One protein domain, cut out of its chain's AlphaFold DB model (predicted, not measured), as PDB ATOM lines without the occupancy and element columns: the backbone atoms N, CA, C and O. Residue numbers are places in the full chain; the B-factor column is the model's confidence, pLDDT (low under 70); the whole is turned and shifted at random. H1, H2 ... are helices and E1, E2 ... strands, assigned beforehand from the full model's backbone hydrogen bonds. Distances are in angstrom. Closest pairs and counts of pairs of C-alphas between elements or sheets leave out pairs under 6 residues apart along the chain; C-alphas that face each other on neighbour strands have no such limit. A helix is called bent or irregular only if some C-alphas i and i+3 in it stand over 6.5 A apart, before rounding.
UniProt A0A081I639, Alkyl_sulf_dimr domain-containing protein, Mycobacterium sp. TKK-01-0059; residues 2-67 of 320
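What this domain is: This is residues 2 to 67 of the 320 residues of the protein "Alkyl_sulf_dimr domain-containing protein" of Mycobacterium sp. TKK-01-0059 (UniProt A0A081I639). You will see a flat, hollow frame: strand E1 makes part of one side, the bent helix H1 runs along a second side and, past a kink near residue 35, along a third, and the unnamed residues 52 to 67 cross back to E1. The printed part, 66 residues with one named strand and then one named helix, is mostly helix and loose, with a radius of gyration of the C-alphas of 15.6 A and spans of 36 by 31 by 14 A.

How they stand to each other: Start at E1, residues 9 to 11, which pairs with no named strand; its residues 9 to 10 pair, parallel, with residues 66 to 67. A tight link leads to H1, residues 14 to 51, assigned as one helix by its hydrogen bonds but bent: C-alphas 23 and 26 are 8.4 A apart. Its arms H1a, residues 14 to 23, and H1b, residues 26 to 51, are about perpendicular at 85 degrees and close but not clearly touching, the closest C-alphas, of Asn 21 and Arg 28, being 8.0 A apart. H1b is irregular, with C-alphas 35 and 38 8.1 A apart and a kink of 98 degrees near residue 35. Every O i to N i+4 pair is within hydrogen-bond range in H1a, 18 of 22 in H1b. E1 and H1b are apart.

Where its parts are: Find C-alpha 9 at (-12.614, -33.276, -1.200), where E1 begins. H1a runs 14.2 A from C-alpha 14; H1b runs 26.8 A to C-alpha 51 at (-18.634, -28.447, -30.077).

The domain as a whole: The C-alphas farthest apart, of Asp 5 and Phe 34, are 40.5 A apart. The printed part has no cut, and no printed residue is under 70 in pLDDT.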
ATOM      1  N   ARG A   2     -20.761 -35.850 -12.138       72.44
ATOM      2  CA  ARG A   2     -19.844 -36.665 -11.329       72.44
ATOM      3  C   ARG A   2     -20.419 -38.076 -11.269       72.44
ATOM      4  O   ARG A   2     -21.647 -38.192 -11.221       72.44
ATOM      5  N   ASP A   3     -19.567 -39.093 -11.310       84.94
ATOM      6  CA  ASP A   3     -20.018 -40.473 -11.133       84.94
ATOM      7  C   ASP A   3     -20.524 -40.662  -9.692       84.94
ATOM      8  O   ASP A   3     -20.045 -39.959  -8.796       84.94
ATOM      9  N   PRO A   4     -21.484 -41.573  -9.439       85.25
ATOM     10  CA  PRO A   4     -22.070 -41.765  -8.109       85.25
ATOM     11  C   PRO A   4     -21.039 -42.024  -7.004       85.25
ATOM     12  O   PRO A   4     -21.235 -41.578  -5.877       85.25
ATOM     13  N   ASP A   5     -19.929 -42.677  -7.351       88.38
ATOM     14  CA  ASP A   5     -18.867 -43.065  -6.420       88.38
ATOM     15  C   ASP A   5     -17.750 -42.008  -6.299       88.38
ATOM     16  O   ASP A   5     -16.749 -42.224  -5.618       88.38
ATOM     17  N   THR A   6     -17.883 -40.854  -6.967       89.94
ATOM     18  CA  THR A   6     -16.897 -39.766  -6.877       89.94
ATOM     19  C   THR A   6     -17.061 -38.999  -5.568       89.94
ATOM     20  O   THR A   6     -18.082 -38.344  -5.362       89.94
ATOM     21  N   THR A   7     -16.020 -39.000  -4.733       91.50
ATOM     22  CA  THR A   7     -15.904 -38.113  -3.565       91.50
ATOM     23  C   THR A   7     -15.151 -36.837  -3.939       91.50
ATOM     24  O   THR A   7     -14.023 -36.888  -4.428       91.50
ATOM     25  N   VAL A   8     -15.766 -35.685  -3.695       92.81
ATOM     26  CA  VAL A   8     -15.153 -34.364  -3.843       92.81
ATOM     27  C   VAL A   8     -14.624 -33.919  -2.487       92.81
ATOM     28  O   VAL A   8     -15.396 -33.733  -1.545       92.81
ATOM     29  N   VAL A   9     -13.310 -33.725  -2.410       94.88
ATOM     30  CA  VAL A   9     -12.614 -33.276  -1.200       94.88
ATOM     31  C   VAL A   9     -12.167 -31.825  -1.363       94.88
ATOM     32  O   VAL A   9     -11.664 -31.459  -2.426       94.88
ATOM     33  N   ALA A  10     -12.323 -31.006  -0.323       95.56
ATOM     34  CA  ALA A  10     -11.827 -29.627  -0.292       95.56
ATOM     35  C   ALA A  10     -11.202 -29.275   1.068       95.56
ATOM     36  O   ALA A  10     -11.484 -29.914   2.074       95.56
ATOM     37  N   GLN A  11     -10.361 -28.243   1.118       96.25
ATOM     38  CA  GLN A  11      -9.897 -27.689   2.395       96.25
ATOM     39  C   GLN A  11     -11.048 -26.911   3.058       96.25
ATOM     40  O   GLN A  11     -11.812 -26.247   2.366       96.25
ATOM     41  N   ALA A  12     -11.192 -26.974   4.382       95.25
ATOM     42  CA  ALA A  12     -12.352 -26.457   5.126       95.25
ATOM     43  C   ALA A  12     -12.717 -24.976   4.857       95.25
ATOM     44  O   ALA A  12     -13.896 -24.611   4.869       95.25
ATOM     45  N   ASN A  13     -11.742 -24.118   4.540       93.38
ATOM     46  CA  ASN A  13     -11.965 -22.700   4.236       93.38
ATOM     47  C   ASN A  13     -12.587 -22.462   2.848       93.38
ATOM     48  O   ASN A  13     -12.907 -21.313   2.526       93.38
ATOM     49  N   TRP A  14     -12.798 -23.503   2.034       92.62
ATOM     50  CA  TRP A  14     -13.405 -23.381   0.703       92.62
ATOM     51  C   TRP A  14     -14.773 -22.694   0.742       92.62
ATOM     52  O   TRP A  14     -15.145 -21.971  -0.183       92.62
ATOM     53  N   THR A  15     -15.523 -22.879   1.832       91.50
ATOM     54  CA  THR A  15     -16.840 -22.262   2.035       91.50
ATOM     55  C   THR A  15     -16.751 -20.741   2.090       91.50
ATOM     56  O   THR A  15     -17.561 -20.063   1.464       91.50
ATOM     57  N   ALA A  16     -15.738 -20.194   2.766       89.75
ATOM     58  CA  ALA A  16     -15.525 -18.753   2.851       89.75
ATOM     59  C   ALA A  16     -15.193 -18.158   1.477       89.75
ATOM     60  O   ALA A  16     -15.744 -17.122   1.098       89.75
ATOM     61  N   TRP A  17     -14.334 -18.836   0.710       88.06
ATOM     62  CA  TRP A  17     -14.017 -18.423  -0.655       88.06
ATOM     63  C   TRP A  17     -15.238 -18.518  -1.583       88.06
ATOM     64  O   TRP A  17     -15.516 -17.565  -2.319       88.06
ATOM     65  N   ARG A  18     -15.991 -19.628  -1.526       90.38
ATOM     66  CA  ARG A  18     -17.220 -19.849  -2.310       90.38
ATOM     67  C   ARG A  18     -18.226 -18.740  -2.043       90.38
ATOM     68  O   ARG A  18     -18.686 -18.107  -2.988       90.38
ATOM     69  N   ASP A  19     -18.541 -18.498  -0.775       91.69
ATOM     70  CA  ASP A  19     -19.541 -17.517  -0.359       91.69
ATOM     71  C   ASP A  19     -19.184 -16.109  -0.848       91.69
ATOM     72  O   ASP A  19     -20.034 -15.390  -1.374       91.69
ATOM     73  N   ASP A  20     -17.916 -15.711  -0.717       89.75
ATOM     74  CA  ASP A  20     -17.434 -14.435  -1.245       89.75
ATOM     75  C   ASP A  20     -17.545 -14.372  -2.766       89.75
ATOM     76  O   ASP A  20     -17.936 -13.344  -3.324       89.75
ATOM     77  N   ASN A  21     -17.196 -15.465  -3.447       87.88
ATOM     78  CA  ASN A  21     -17.272 -15.522  -4.892       87.88
ATOM     79  C   ASN A  21     -18.714 -15.387  -5.372       87.88
ATOM     80  O   ASN A  21     -18.973 -14.508  -6.185       87.88
ATOM     81  N   GLU A  22     -19.645 -16.170  -4.826       90.44
ATOM     82  CA  GLU A  22     -21.073 -16.139  -5.162       90.44
ATOM     83  C   GLU A  22     -21.703 -14.764  -4.918       90.44
ATOM     84  O   GLU A  22     -22.437 -14.259  -5.770       90.44
ATOM     85  N   ARG A  23     -21.363 -14.106  -3.802       93.25
ATOM     86  CA  ARG A  23     -21.850 -12.752  -3.484       93.25
ATOM     87  C   ARG A  23     -21.324 -11.687  -4.444       93.25
ATOM     88  O   ARG A  23     -21.997 -10.683  -4.668       93.25
ATOM     89  N   LEU A  24     -20.117 -11.870  -4.984       93.62
ATOM     90  CA  LEU A  24     -19.380 -10.829  -5.707       93.62
ATOM     91  C   LEU A  24     -19.138 -11.144  -7.189       93.62
ATOM     92  O   LEU A  24     -18.384 -10.400  -7.821       93.62
ATOM     93  N   ILE A  25     -19.764 -12.179  -7.771       90.19
ATOM     94  CA  ILE A  25     -19.510 -12.595  -9.168       90.19
ATOM     95  C   ILE A  25     -19.554 -11.408 -10.145       90.19
ATOM     96  O   ILE A  25     -18.554 -11.196 -10.839       90.19
ATOM     97  N   PRO A  26     -20.629 -10.588 -10.211       92.12
ATOM     98  CA  PRO A  26     -20.702  -9.514 -11.204       92.12
ATOM     99  C   PRO A  26     -19.621  -8.448 -10.988       92.12
ATOM    100  O   PRO A  26     -19.034  -7.933 -11.940       92.12
ATOM    101  N   TYR A  27     -19.324  -8.154  -9.721       93.12
ATOM    102  CA  TYR A  27     -18.319  -7.173  -9.330       93.12
ATOM    103  C   TYR A  27     -16.902  -7.628  -9.704       93.12
ATOM    104  O   TYR A  27     -16.158  -6.884 -10.346       93.12
ATOM    105  N   ARG A  28     -16.544  -8.874  -9.367       91.25
ATOM    106  CA  ARG A  28     -15.247  -9.475  -9.709       91.25
ATOM    107  C   ARG A  28     -15.074  -9.595 -11.222       91.25
ATOM    108  O   ARG A  28     -14.027  -9.208 -11.732       91.25
ATOM    109  N   ALA A  29     -16.110 -10.040 -11.940       89.75
ATOM    110  CA  ALA A  29     -16.084 -10.159 -13.397       89.75
ATOM    111  C   ALA A  29     -15.814  -8.810 -14.084       89.75
ATOM    112  O   ALA A  29     -14.966  -8.727 -14.971       89.75
ATOM    113  N   SER A  30     -16.477  -7.737 -13.637       91.69
ATOM    114  CA  SER A  30     -16.233  -6.382 -14.149       91.69
ATOM    115  C   SER A  30     -14.788  -5.930 -13.914       91.69
ATOM    116  O   SER A  30     -14.158  -5.378 -14.818       91.69
ATOM    117  N   ARG A  31     -14.226  -6.215 -12.731       92.88
ATOM    118  CA  ARG A  31     -12.857  -5.817 -12.378       92.88
ATOM    119  C   ARG A  31     -11.762  -6.673 -13.000       92.88
ATOM    120  O   ARG A  31     -10.646  -6.187 -13.113       92.88
ATOM    121  N   SER A  32     -12.037  -7.902 -13.428       92.38
ATOM    122  CA  SER A  32     -11.057  -8.734 -14.142       92.38
ATOM    123  C   SER A  32     -11.150  -8.614 -15.666       92.38
ATOM    124  O   SER A  32     -10.232  -9.038 -16.366       92.38
ATOM    125  N   ALA A  33     -12.238  -8.044 -16.198       91.81
ATOM    126  CA  ALA A  33     -12.504  -7.993 -17.635       91.81
ATOM    127  C   ALA A  33     -11.377  -7.322 -18.435       91.81
ATOM    128  O   ALA A  33     -11.041  -7.802 -19.513       91.81
ATOM    129  N   PHE A  34     -10.749  -6.271 -17.898       92.31
ATOM    130  CA  PHE A  34      -9.661  -5.570 -18.590       92.31
ATOM    131  C   PHE A  34      -8.462  -6.478 -18.916       92.31
ATOM    132  O   PHE A  34      -7.733  -6.188 -19.856       92.31
ATOM    133  N   ALA A  35      -8.257  -7.553 -18.145       92.06
ATOM    134  CA  ALA A  35      -7.128  -8.463 -18.312       92.06
ATOM    135  C   ALA A  35      -7.462  -9.728 -19.111       92.06
ATOM    136  O   ALA A  35      -6.562 -10.336 -19.679       92.06
ATOM    137  N   PHE A  36      -8.735 -10.138 -19.154       90.06
ATOM    138  CA  PHE A  36      -9.113 -11.455 -19.684       90.06
ATOM    139  C   PHE A  36     -10.241 -11.443 -20.716       90.06
ATOM    140  O   PHE A  36     -10.601 -12.512 -21.202       90.06
ATOM    141  N   LYS A  37     -10.826 -10.285 -21.055       88.12
ATOM    142  CA  LYS A  37     -11.973 -10.214 -21.977       88.12
ATOM    143  C   LYS A  37     -11.689 -10.905 -23.310       88.12
ATOM    144  O   LYS A  37     -12.496 -11.727 -23.736       88.12
ATOM    145  N   ASP A  38     -10.560 -10.590 -23.937       86.25
ATOM    146  CA  ASP A  38     -10.241 -11.103 -25.272       86.25
ATOM    147  C   ASP A  38      -9.898 -12.595 -25.213       86.25
ATOM    148  O   ASP A  38     -10.474 -13.388 -25.951       86.25
ATOM    149  N   THR A  39      -9.088 -13.013 -24.235       87.19
ATOM    150  CA  THR A  39      -8.787 -14.434 -23.991       87.19
ATOM    151  C   THR A  39     -10.048 -15.259 -23.734       87.19
ATOM    152  O   THR A  39     -10.179 -16.374 -24.240       87.19
ATOM    153  N   LEU A  40     -10.999 -14.721 -22.964       86.25
ATOM    154  CA  LEU A  40     -12.273 -15.382 -22.701       86.25
ATOM    155  C   LEU A  40     -13.126 -15.456 -23.972       86.25
ATOM    156  O   LEU A  40     -13.695 -16.508 -24.252       86.25
ATOM    157  N   ALA A  41     -13.200 -14.375 -24.751       88.19
ATOM    158  CA  ALA A  41     -13.927 -14.356 -26.015       88.19
ATOM    159  C   ALA A  41     -13.364 -15.389 -27.006       88.19
ATOM    160  O   ALA A  41     -14.125 -16.187 -27.557       88.19
ATOM    161  N   ASP A  42     -12.043 -15.439 -27.163       90.44
ATOM    162  CA  ASP A  42     -11.357 -16.398 -28.030       90.44
ATOM    163  C   ASP A  42     -11.576 -17.841 -27.564       90.44
ATOM    164  O   ASP A  42     -11.870 -18.726 -28.374       90.44
ATOM    165  N   GLY A  43     -11.498 -18.077 -26.251       87.56
ATOM    166  CA  GLY A  43     -11.773 -19.376 -25.642       87.56
ATOM    167  C   GLY A  43     -13.210 -19.841 -25.886       87.56
ATOM    168  O   GLY A  43     -13.429 -20.975 -26.316       87.56
ATOM    169  N   ILE A  44     -14.191 -18.955 -25.686       87.50
ATOM    170  CA  ILE A  44     -15.608 -19.229 -25.967       87.50
ATOM    171  C   ILE A  44     -15.792 -19.595 -27.440       87.50
ATOM    172  O   ILE A  44     -16.376 -20.639 -27.738       87.50
ATOM    173  N   GLN A  45     -15.247 -18.796 -28.361       89.19
ATOM    174  CA  GLN A  45     -15.343 -19.073 -29.794       89.19
ATOM    175  C   GLN A  45     -14.690 -20.406 -30.170       89.19
ATOM    176  O   GLN A  45     -15.231 -21.156 -30.985       89.19
ATOM    177  N   ALA A  46     -13.536 -20.734 -29.585       89.50
ATOM    178  CA  ALA A  46     -12.862 -22.003 -29.825       89.50
ATOM    179  C   ALA A  46     -13.714 -23.196 -29.361       89.50
ATOM    180  O   ALA A  46     -13.838 -24.179 -30.097       89.50
ATOM    181  N   ILE A  47     -14.351 -23.099 -28.190       86.88
ATOM    182  CA  ILE A  47     -15.242 -24.147 -27.675       86.88
ATOM    183  C   ILE A  47     -16.489 -24.279 -28.555       86.88
ATOM    184  O   ILE A  47     -16.843 -25.396 -28.930       86.88
ATOM    185  N   GLN A  48     -17.121 -23.165 -28.934       90.56
ATOM    186  CA  GLN A  48     -18.288 -23.157 -29.824       90.56
ATOM    187  C   GLN A  48     -17.971 -23.821 -31.170       90.56
ATOM    188  O   GLN A  48     -18.725 -24.684 -31.620       90.56
ATOM    189  N   ARG A  49     -16.816 -23.496 -31.773       91.44
ATOM    190  CA  ARG A  49     -16.338 -24.147 -33.003       91.44
ATOM    191  C   ARG A  49     -16.112 -25.645 -32.809       91.44
ATOM    192  O   ARG A  49     -16.523 -26.425 -33.659       91.44
ATOM    193  N   ARG A  50     -15.479 -26.055 -31.702       91.00
ATOM    194  CA  ARG A  50     -15.181 -27.470 -31.421       91.00
ATOM    195  C   ARG A  50     -16.442 -28.301 -31.196       91.00
ATOM    196  O   ARG A  50     -16.494 -29.451 -31.614       91.00
ATOM    197  N   LEU A  51     -17.419 -27.743 -30.487       89.75
ATOM    198  CA  LEU A  51     -18.634 -28.447 -30.077       89.75
ATOM    199  C   LEU A  51     -19.806 -28.258 -31.052       89.75
ATOM    200  O   LEU A  51     -20.831 -28.909 -30.886       89.75
ATOM    201  N   GLY A  52     -19.682 -27.366 -32.041       90.06
ATOM    202  CA  GLY A  52     -20.758 -27.063 -32.987       90.06
ATOM    203  C   GLY A  52     -21.998 -26.446 -32.331       90.06
ATOM    204  O   GLY A  52     -23.101 -26.602 -32.844       90.06
ATOM    205  N   THR A  53     -21.837 -25.767 -31.190       87.62
ATOM    206  CA  THR A  53     -22.934 -25.138 -30.438       87.62
ATOM    207  C   THR A  53     -22.706 -23.641 -30.302       87.62
ATOM    208  O   THR A  53     -21.586 -23.196 -30.063       87.62
ATOM    209  N   ALA A  54     -23.781 -22.858 -30.409       82.19
ATOM    210  CA  ALA A  54     -23.760 -21.436 -30.072       82.19
ATOM    211  C   ALA A  54     -23.836 -21.203 -28.553       82.19
ATOM    212  O   ALA A  54     -23.356 -20.185 -28.057       82.19
ATOM    213  N   GLN A  55     -24.408 -22.146 -27.800       82.50
ATOM    214  CA  GLN A  55     -24.614 -22.028 -26.361       82.50
ATOM    215  C   GLN A  55     -23.649 -22.940 -25.606       82.50
ATOM    216  O   GLN A  55     -23.638 -24.157 -25.806       82.50
ATOM    217  N   LEU A  56     -22.844 -22.344 -24.729       80.75
ATOM    218  CA  LEU A  56     -22.020 -23.097 -23.792       80.75
ATOM    219  C   LEU A  56     -22.892 -23.622 -22.652       80.75
ATOM    220  O   LEU A  56     -23.786 -22.923 -22.170       80.75
ATOM    221  N   ALA A  57     -22.622 -24.853 -22.220       78.31
ATOM    222  CA  ALA A  57     -23.219 -25.379 -21.002       78.31
ATOM    223  C   ALA A  57     -22.817 -24.505 -19.805       78.31
ATOM    224  O   ALA A  57     -21.701 -23.983 -19.754       78.31
ATOM    225  N   GLY A  58     -23.728 -24.357 -18.842       78.50
ATOM    226  CA  GLY A  58     -23.425 -23.673 -17.588       78.50
ATOM    227  C   GLY A  58     -22.272 -24.354 -16.848       78.50
ATOM    228  O   GLY A  58     -22.106 -25.577 -16.915       78.50
ATOM    229  N   GLN A  59     -21.476 -23.561 -16.135       78.12
ATOM    230  CA  GLN A  59     -20.409 -24.090 -15.294       78.12
ATOM    231  C   GLN A  59     -21.016 -24.941 -14.168       78.12
ATOM    232  O   GLN A  59     -22.009 -24.554 -13.554       78.12
ATOM    233  N   SER A  60     -20.449 -26.124 -13.921       77.62
ATOM    234  CA  SER A  60     -20.892 -26.973 -12.810       77.62
ATOM    235  C   SER A  60     -20.501 -26.343 -11.474       77.62
ATOM    236  O   SER A  60     -19.402 -25.806 -11.348       77.62
ATOM    237  N   VAL A  61     -21.380 -26.454 -10.479       80.00
ATOM    238  CA  VAL A  61     -21.095 -26.059  -9.095       80.00
ATOM    239  C   VAL A  61     -20.661 -27.312  -8.327       80.00
ATOM    240  O   VAL A  61     -21.407 -28.296  -8.335       80.00
ATOM    241  N   PRO A  62     -19.459 -27.337  -7.725       76.44
ATOM    242  CA  PRO A  62     -19.007 -28.495  -6.967       76.44
ATOM    243  C   PRO A  62     -19.828 -28.647  -5.682       76.44
ATOM    244  O   PRO A  62     -20.086 -27.674  -4.976       76.44
ATOM    245  N   VAL A  63     -20.210 -29.886  -5.371       86.69
ATOM    246  CA  VAL A  63     -20.736 -30.274  -4.057       86.69
ATOM    247  C   VAL A  63     -19.607 -31.012  -3.356       86.69
ATOM    248  O   VAL A  63     -19.188 -32.062  -3.838       86.69
ATOM    249  N   VAL A  64     -19.073 -30.424  -2.288       92.31
ATOM    250  CA  VAL A  64     -18.016 -31.035  -1.475       92.31
ATOM    251  C   VAL A  64     -18.646 -32.090  -0.573       92.31
ATOM    252  O   VAL A  64     -19.632 -31.806   0.105       92.31
ATOM    253  N   ASP A  65     -18.089 -33.299  -0.588       93.94
ATOM    254  CA  ASP A  65     -18.557 -34.426   0.226       93.94
ATOM    255  C   ASP A  65     -17.754 -34.558   1.527       93.94
ATOM    256  O   ASP A  65     -18.280 -35.025   2.535       93.94
ATOM    257  N   LEU A  66     -16.481 -34.147   1.497       95.12
ATOM    258  CA  LEU A  66     -15.563 -34.184   2.630       95.12
ATOM    259  C   LEU A  66     -14.704 -32.922   2.643       95.12
ATOM    260  O   LEU A  66     -14.082 -32.578   1.636       95.12
ATOM    261  N   ASP A  67     -14.621 -32.271   3.794       96.56
ATOM    262  CA  ASP A  67     -13.624 -31.246   4.051       96.56
ATOM    263  C   ASP A  67     -12.630 -31.664   5.139       96.56
ATOM    264  O   ASP A  67     -12.822 -32.642   5.865       96.56
TER     265      ASP A  67